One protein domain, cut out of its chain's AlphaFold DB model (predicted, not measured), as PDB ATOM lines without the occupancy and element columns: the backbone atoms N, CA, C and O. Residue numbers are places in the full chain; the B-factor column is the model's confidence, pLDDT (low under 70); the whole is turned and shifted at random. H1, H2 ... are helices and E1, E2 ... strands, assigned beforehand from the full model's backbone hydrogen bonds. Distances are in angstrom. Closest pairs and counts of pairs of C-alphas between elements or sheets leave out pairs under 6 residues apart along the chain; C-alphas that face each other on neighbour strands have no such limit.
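AT A GLANCE: This is residues 14 to 72 of the 289 residues of an uncharacterized protein of Pseudomonas sp. LAMO17WK12:I3 (UniProt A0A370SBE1). A small, strongly twisted sheet of three strands, E1, E2 and E3, has one long helix, H1, crossing over one of its faces, and the far part of that helix, residues 64 to 72, sticks out free of the body as an arm. The printed part has 59 residues, with three named strands followed by one named helix, in the order E1 E2 E3 H1. The sheet's order is E1 - E2 - E3, all antiparallel, and the class is mixed, helices and strands. The whole is only just compact, close to loose, with a radius of gyration of the C-alphas of 12.0 A, and the C-alphas span 34 by 25 by 20 A.

IN THESE COORDINATES: Begin at Ile 14, where residues 14 to 15 pair antiparallel with residues 22 to 23. Find C-alpha 21 at (45.978, 11.216, -37.733); here E1 begins, residues 21 to 25, 13.0 A long. E2 follows as residues 33 to 37, 12.9 A long, and E3 as residues 45 to 49, 11.9 A long. Then look at C-alpha 52 at (39.219, 21.475, -28.259), from which H1, residues 52 to 72, runs 30.0 A to C-alpha 72 at (44.071, 31.398, -56.113).

HOW THE PARTS SIT: Start with the sheet, a meander, each strand the antiparallel neighbour of the one before. E1 and E2 form a hairpin, with 152 degrees between their directions; look for N 22 and O 36, 2.9 A apart, and N 36 and O 22, 2.8 A apart, within hydrogen-bond range. E2 and E3 form a second hairpin, at 137 degrees, where N 35 and O 48 are 2.8 A apart, within hydrogen-bond range. E1 and E3 are the edge strands. H1 is on the sheet at a height of 9.6 A, giving two layers, a helix on one face of a sheet. It lies over E2 and only just over E1, on which 3 of its C-alphas fall. On the local plane it runs across the strands, at 90 degrees to E2. The closest C-alphas of E1 and H1 are those of Ile 23 and Ala 58, 7.1 A apart; those of E2 and H1 are Gly 33 and Met 55, 6.6 A apart. In H1 every O i to N i+4 pair is within hydrogen-bond range.

THE WHOLE: The two C-alphas farthest apart are those of Val 47 and Ile 71, at 35.0 A. Without residues 64 to 72, which stand free, the body spans 28 by 18 by 17 A. The printed part has no cut; the link E3 to H1 is tight, and the links E1 to E2 and E2 to E3 are short. The mean pLDDT of the printed part is 73.5; look for values under 70 at residues 26 to 33, residue 43 and residues 67 to 72.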
ATOM      1  N   ILE A  14      41.114  16.753 -42.393       80.25
ATOM      2  CA  ILE A  14      42.242  17.646 -42.121       80.25
ATOM      3  C   ILE A  14      43.332  16.841 -41.427       80.25
ATOM      4  O   ILE A  14      43.070  16.149 -40.449       80.25
ATOM      5  N   ALA A  15      44.554  16.905 -41.951       80.69
ATOM      6  CA  ALA A  15      45.677  16.187 -41.366       80.69
ATOM      7  C   ALA A  15      46.155  16.857 -40.071       80.69
ATOM      8  O   ALA A  15      46.276  18.087 -40.001       80.69
ATOM      9  N   CYS A  16      46.439  16.030 -39.068       77.25
ATOM     10  CA  CYS A  16      47.166  16.432 -37.872       77.25
ATOM     11  C   CYS A  16      48.667  16.585 -38.171       77.25
ATOM     12  O   CYS A  16      49.170  16.105 -39.188       77.25
ATOM     13  N   ASP A  17      49.387  17.244 -37.263       72.94
ATOM     14  CA  ASP A  17      50.834  17.500 -37.363       72.94
ATOM     15  C   ASP A  17      51.689  16.239 -37.378       72.94
ATOM     16  O   ASP A  17      52.773  16.223 -37.950       72.94
ATOM     17  N   ASP A  18      51.192  15.169 -36.768       74.00
ATOM     18  CA  ASP A  18      51.889  13.891 -36.708       74.00
ATOM     19  C   ASP A  18      51.874  13.116 -38.035       74.00
ATOM     20  O   ASP A  18      52.541  12.089 -38.145       74.00
ATOM     21  N   GLY A  19      51.107  13.568 -39.036       75.62
ATOM     22  CA  GLY A  19      50.967  12.908 -40.339       75.62
ATOM     23  C   GLY A  19      50.284  11.533 -40.300       75.62
ATOM     24  O   GLY A  19      50.084  10.917 -41.350       75.62
ATOM     25  N   LEU A  20      49.904  11.058 -39.113       77.31
ATOM     26  CA  LEU A  20      49.310   9.745 -38.866       77.31
ATOM     27  C   LEU A  20      47.816   9.845 -38.582       77.31
ATOM     28  O   LEU A  20      47.081   8.885 -38.828       77.31
ATOM     29  N   HIS A  21      47.364  10.993 -38.084       78.38
ATOM     30  CA  HIS A  21      45.978  11.216 -37.733       78.38
ATOM     31  C   HIS A  21      45.293  12.221 -38.651       78.38
ATOM     32  O   HIS A  21      45.898  13.129 -39.227       78.38
ATOM     33  N   LEU A  22      43.988  12.026 -38.787       82.19
ATOM     34  CA  LEU A  22      43.107  12.884 -39.551       82.19
ATOM     35  C   LEU A  22      41.925  13.279 -38.674       82.19
ATOM     36  O   LEU A  22      41.392  12.451 -37.939       82.19
ATOM     37  N   ILE A  23      41.495  14.526 -38.785       81.75
ATOM     38  CA  ILE A  23      40.285  15.024 -38.144       81.75
ATOM     39  C   ILE A  23      39.243  15.202 -39.233       81.75
ATOM     40  O   ILE A  23      39.448  15.974 -40.172       81.75
ATOM     41  N   GLN A  24      38.134  14.474 -39.118       80.62
ATOM     42  CA  GLN A  24      36.960  14.772 -39.928       80.62
ATOM     43  C   GLN A  24      36.155  15.847 -39.215       80.62
ATOM     44  O   GLN A  24      35.679  15.631 -38.100       80.62
ATOM     45  N   MET A  25      36.008  16.991 -39.872       73.00
ATOM     46  CA  MET A  25      35.086  18.035 -39.450       73.00
ATOM     47  C   MET A  25      33.770  17.890 -40.211       73.00
ATOM     48  O   MET A  25      33.750  17.427 -41.356       73.00
ATOM     49  N   ASP A  26      32.663  18.297 -39.596       69.00
ATOM     50  CA  ASP A  26      31.417  18.443 -40.340       69.00
ATOM     51  C   ASP A  26      31.559  19.527 -41.433       69.00
ATOM     52  O   ASP A  26      32.471  20.362 -41.427       69.00
ATOM     53  N   LYS A  27      30.629  19.539 -42.395       62.66
ATOM     54  CA  LYS A  27      30.628  20.521 -43.497       62.66
ATOM     55  C   LYS A  27      30.483  21.972 -43.018       62.66
ATOM     56  O   LYS A  27      30.706  22.896 -43.795       62.66
ATOM     57  N   ASN A  28      30.106  22.169 -41.759       62.28
ATOM     58  CA  ASN A  28      29.850  23.461 -41.150       62.28
ATOM     59  C   ASN A  28      31.013  23.953 -40.274       62.28
ATOM     60  O   ASN A  28      30.941  25.079 -39.774       62.28
ATOM     61  N   LEU A  29      32.086  23.169 -40.141       60.19
ATOM     62  CA  LEU A  29      33.210  23.409 -39.234       60.19
ATOM     63  C   LEU A  29      32.798  23.476 -37.750       60.19
ATOM     64  O   LEU A  29      33.520  24.064 -36.942       60.19
ATOM     65  N   SER A  30      31.657  22.887 -37.380       56.16
ATOM     66  CA  SER A  30      31.035  23.031 -36.064       56.16
ATOM     67  C   SER A  30      31.103  21.775 -35.185       56.16
ATOM     68  O   SER A  30      30.659  20.691 -35.543       56.16
ATOM     69  N   HIS A  31      31.621  21.991 -33.975       51.66
ATOM     70  CA  HIS A  31      31.432  21.256 -32.715       51.66
ATOM     71  C   HIS A  31      31.798  19.774 -32.562       51.66
ATOM     72  O   HIS A  31      32.056  19.395 -31.424       51.66
ATOM     73  N   TYR A  32      31.908  18.955 -33.606       60.03
ATOM     74  CA  TYR A  32      32.312  17.552 -33.434       60.03
ATOM     75  C   TYR A  32      33.411  17.176 -34.422       60.03
ATOM     76  O   TYR A  32      33.214  17.227 -35.635       60.03
ATOM     77  N   GLY A  33      34.573  16.793 -33.891       66.94
ATOM     78  CA  GLY A  33      35.652  16.193 -34.662       66.94
ATOM     79  C   GLY A  33      36.029  14.856 -34.063       66.94
ATOM     80  O   GLY A  33      36.130  14.710 -32.847       66.94
ATOM     81  N   TRP A  34      36.242  13.873 -34.922       77.06
ATOM     82  CA  TRP A  34      36.816  12.597 -34.519       77.06
ATOM     83  C   TRP A  34      38.233  12.518 -35.054       77.06
ATOM     84  O   TRP A  34      38.485  12.888 -36.201       77.06
ATOM     85  N   VAL A  35      39.147  12.045 -34.212       80.31
ATOM     86  CA  VAL A  35      40.511  11.719 -34.613       80.31
ATOM     87  C   VAL A  35      40.502  10.298 -35.149       80.31
ATOM     88  O   VAL A  35      40.204   9.336 -34.436       80.31
ATOM     89  N   PHE A  36      40.845  10.175 -36.418       82.12
ATOM     90  CA  PHE A  36      40.987   8.916 -37.121       82.12
ATOM     91  C   PHE A  36      42.460   8.613 -37.327       82.12
ATOM     92  O   PHE A  36      43.244   9.509 -37.636       82.12
ATOM     93  N   ARG A  37      42.836   7.342 -37.220       80.19
ATOM     94  CA  ARG A  37      44.178   6.899 -37.597       80.19
ATOM     95  C   ARG A  37      44.191   6.517 -39.071       80.19
ATOM     96  O   ARG A  37      43.349   5.740 -39.523       80.19
ATOM     97  N   LYS A  38      45.153   7.053 -39.815       77.88
ATOM     98  CA  LYS A  38      45.403   6.681 -41.205       77.88
ATOM     99  C   LYS A  38      45.978   5.261 -41.248       77.88
ATOM    100  O   LYS A  38      46.922   4.951 -40.525       77.88
ATOM    101  N   VAL A  39      45.395   4.405 -42.084       77.88
ATOM    102  CA  VAL A  39      45.882   3.045 -42.352       77.88
ATOM    103  C   VAL A  39      46.242   2.974 -43.827       77.88
ATOM    104  O   VAL A  39      45.413   3.309 -44.675       77.88
ATOM    105  N   ASP A  40      47.463   2.555 -44.145       74.62
ATOM    106  CA  ASP A  40      47.902   2.443 -45.535       74.62
ATOM    107  C   ASP A  40      47.048   1.409 -46.282       74.62
ATOM    108  O   ASP A  40      46.971   0.242 -45.900       74.62
ATOM    109  N   GLY A  41      46.351   1.861 -47.329       74.12
ATOM    110  CA  GLY A  41      45.450   1.027 -48.133       74.12
ATOM    111  C   GLY A  41      44.122   0.645 -47.463       74.12
ATOM    112  O   GLY A  41      43.352  -0.107 -48.056       74.12
ATOM    113  N   GLY A  42      43.832   1.151 -46.257       75.94
ATOM    114  CA  GLY A  42      42.612   0.853 -45.503       75.94
ATOM    115  C   GLY A  42      41.705   2.068 -45.296       75.94
ATOM    116  O   GLY A  42      42.127   3.216 -45.432       75.94
ATOM    117  N   LEU A  43      40.442   1.817 -44.929       67.69
ATOM    118  CA  LEU A  43      39.550   2.886 -44.480       67.69
ATOM    119  C   LEU A  43      39.966   3.341 -43.070       67.69
ATOM    120  O   LEU A  43      40.127   2.495 -42.186       67.69
ATOM    121  N   PRO A  44      40.128   4.653 -42.842       71.81
ATOM    122  CA  PRO A  44      40.416   5.186 -41.518       71.81
ATOM    123  C   PRO A  44      39.296   4.830 -40.531       71.81
ATOM    124  O   PRO A  44      38.110   4.908 -40.859       71.81
ATOM    125  N   TYR A  45      39.670   4.451 -39.309       73.31
ATOM    126  CA  TYR A  45      38.732   4.141 -38.229       73.31
ATOM    127  C   TYR A  45      38.888   5.142 -37.082       73.31
ATOM    128  O   TYR A  45      39.987   5.633 -36.803       73.31
ATOM    129  N   SER A  46      37.757   5.493 -36.470       72.19
ATOM    130  CA  SER A  46      37.701   6.477 -35.391       72.19
ATOM    131  C   SER A  46      38.403   5.941 -34.144       72.19
ATOM    132  O   SER A  46      38.126   4.821 -33.716       72.19
ATOM    133  N   VAL A  47      39.315   6.728 -33.573       74.75
ATOM    134  CA  VAL A  47      40.085   6.344 -32.379       74.75
ATOM    135  C   VAL A  47      39.526   7.023 -31.134       74.75
ATOM    136  O   VAL A  47      39.395   6.382 -30.093       74.75
ATOM    137  N   ARG A  48      39.208   8.318 -31.234       84.56
ATOM    138  CA  ARG A  48      38.674   9.128 -30.132       84.56
ATOM    139  C   ARG A  48      38.075  10.439 -30.625       84.56
ATOM    140  O   ARG A  48      38.337  10.873 -31.746       84.56
ATOM    141  N   GLU A  49      37.324  11.087 -29.749       82.06
ATOM    142  CA  GLU A  49      36.898  12.469 -29.939       82.06
ATOM    143  C   GLU A  49      38.121  13.407 -29.959       82.06
ATOM    144  O   GLU A  49      39.113  13.198 -29.243       82.06
ATOM    145  N   ALA A  50      38.086  14.401 -30.845       81.75
ATOM    146  CA  ALA A  50      39.115  15.424 -30.953       81.75
ATOM    147  C   ALA A  50      39.011  16.389 -29.772       81.75
ATOM    148  O   ALA A  50      37.926  16.814 -29.381       81.75
ATOM    149  N   THR A  51      40.156  16.756 -29.206       82.50
ATOM    150  CA  THR A  51      40.206  17.767 -28.148       82.50
ATOM    151  C   THR A  51      39.889  19.151 -28.713       82.50
ATOM    152  O   THR A  51      40.081  19.415 -29.903       82.50
ATOM    153  N   SER A  52      39.474  20.085 -27.853       76.75
ATOM    154  CA  SER A  52      39.219  21.475 -28.259       76.75
ATOM    155  C   SER A  52      40.437  22.134 -28.917       76.75
ATOM    156  O   SER A  52      40.284  22.927 -29.841       76.75
ATOM    157  N   HIS A  53      41.650  21.781 -28.476       79.31
ATOM    158  CA  HIS A  53      42.893  22.280 -29.062       79.31
ATOM    159  C   HIS A  53      43.108  21.755 -30.491       79.31
ATOM    160  O   HIS A  53      43.374  22.531 -31.406       79.31
ATOM    161  N   GLU A  54      42.924  20.452 -30.705       81.31
ATOM    162  CA  GLU A  54      43.025  19.829 -32.032       81.31
ATOM    163  C   GLU A  54      41.967  20.365 -33.000       81.31
ATOM    164  O   GLU A  54      42.264  20.613 -34.168       81.31
ATOM    165  N   MET A  55      40.752  20.607 -32.504       82.19
ATOM    166  CA  MET A  55      39.676  21.234 -33.269       82.19
ATOM    167  C   MET A  55      40.014  22.667 -33.681       82.19
ATOM    168  O   MET A  55      39.834  23.017 -34.847       82.19
ATOM    169  N   ALA A  56      40.545  23.479 -32.763       78.31
ATOM    170  CA  ALA A  56      40.980  24.840 -33.070       78.31
ATOM    171  C   ALA A  56      42.096  24.845 -34.127       78.31
ATOM    172  O   ALA A  56      42.074  25.647 -35.063       78.31
ATOM    173  N   HIS A  57      43.039  23.904 -34.028       77.94
ATOM    174  CA  HIS A  57      44.114  23.782 -35.005       77.94
ATOM    175  C   HIS A  57      43.608  23.331 -36.384       77.94
ATOM    176  O   HIS A  57      43.982  23.906 -37.410       77.94
ATOM    177  N   ALA A  58      42.700  22.350 -36.425       80.06
ATOM    178  CA  ALA A  58      42.057  21.906 -37.658       80.06
ATOM    179  C   ALA A  58      41.256  23.040 -38.323       80.06
ATOM    180  O   ALA A  58      41.397  23.268 -39.526       80.06
ATOM    181  N   GLN A  59      40.492  23.813 -37.542       81.00
ATOM    182  CA  GLN A  59      39.773  24.995 -38.025       81.00
ATOM    183  C   GLN A  59      40.723  26.023 -38.640       81.00
ATOM    184  O   GLN A  59      40.503  26.447 -39.773       81.00
ATOM    185  N   ALA A  60      41.809  26.382 -37.947       78.81
ATOM    186  CA  ALA A  60      42.800  27.329 -38.457       78.81
ATOM    187  C   ALA A  60      43.385  26.875 -39.806       78.81
ATOM    188  O   ALA A  60      43.455  27.653 -40.759       78.81
ATOM    189  N   ARG A  61      43.718  25.585 -39.937       78.25
ATOM    190  CA  ARG A  61      44.193  24.996 -41.201       78.25
ATOM    191  C   ARG A  61      43.162  25.065 -42.312       78.25
ATOM    192  O   ARG A  61      43.513  25.358 -43.453       78.25
ATOM    193  N   GLN A  62      41.903  24.788 -42.002       79.38
ATOM    194  CA  GLN A  62      40.841  24.851 -42.993       79.38
ATOM    195  C   GLN A  62      40.578  26.291 -43.442       79.38
ATOM    196  O   GLN A  62      40.404  26.526 -44.636       79.38
ATOM    197  N   HIS A  63      40.634  27.260 -42.528       75.69
ATOM    198  CA  HIS A  63      40.567  28.680 -42.871       75.69
ATOM    199  C   HIS A  63      41.728  29.110 -43.770       75.69
ATOM    200  O   HIS A  63      41.490  29.794 -44.762       75.69
ATOM    201  N   LEU A  64      42.954  28.650 -43.497       74.12
ATOM    202  CA  LEU A  64      44.098  28.886 -44.382       74.12
ATOM    203  C   LEU A  64      43.885  28.262 -45.765       74.12
ATOM    204  O   LEU A  64      44.094  28.932 -46.770       74.12
ATOM    205  N   ARG A  65      43.418  27.009 -45.841       74.12
ATOM    206  CA  ARG A  65      43.103  26.348 -47.121       74.12
ATOM    207  C   ARG A  65      42.059  27.124 -47.924       74.12
ATOM    208  O   ARG A  65      42.253  27.332 -49.117       74.12
ATOM    209  N   ILE A  66      40.978  27.563 -47.278       72.56
ATOM    210  CA  ILE A  66      39.913  28.349 -47.919       72.56
ATOM    211  C   ILE A  66      40.448  29.715 -48.365       72.56
ATOM    212  O   ILE A  66      40.203  30.110 -49.500       72.56
ATOM    213  N   GLY A  67      41.215  30.406 -47.518       67.31
ATOM    214  CA  GLY A  67      41.822  31.696 -47.850       67.31
ATOM    215  C   GLY A  67      42.793  31.599 -49.030       67.31
ATOM    216  O   GLY A  67      42.698  32.383 -49.970       67.31
ATOM    217  N   VAL A  68      43.663  30.584 -49.050       62.94
ATOM    218  CA  VAL A  68      44.563  30.306 -50.183       62.94
ATOM    219  C   VAL A  68      43.769  29.992 -51.452       62.94
ATOM    220  O   VAL A  68      44.099  30.514 -52.513       62.94
ATOM    221  N   ALA A  69      42.698  29.197 -51.364       57.91
ATOM    222  CA  ALA A  69      41.845  28.893 -52.512       57.91
ATOM    223  C   ALA A  69      41.110  30.136 -53.052       57.91
ATOM    224  O   ALA A  69      40.967  30.282 -54.263       57.91
ATOM    225  N   GLN A  70      40.680  31.054 -52.181       58.94
ATOM    226  CA  GLN A  70      40.052  32.321 -52.576       58.94
ATOM    227  C   GLN A  70      41.040  33.266 -53.271       58.94
ATOM    228  O   GLN A  70      40.684  33.883 -54.273       58.94
ATOM    229  N   ILE A  71      42.287  33.329 -52.793       55.03
ATOM    230  CA  ILE A  71      43.369  34.083 -53.445       55.03
ATOM    231  C   ILE A  71      43.705  33.454 -54.807       55.03
ATOM    232  O   ILE A  71      43.807  34.156 -55.810       55.03
ATOM    233  N   ALA A  72      43.806  32.124 -54.872       51.22
ATOM    234  CA  ALA A  72      44.071  31.398 -56.113       51.22
ATOM    235  C   ALA A  72      42.931  31.526 -57.139       51.22
ATOM    236  O   ALA A  72      43.198  31.544 -58.334       51.22
TER     237      ALA A  72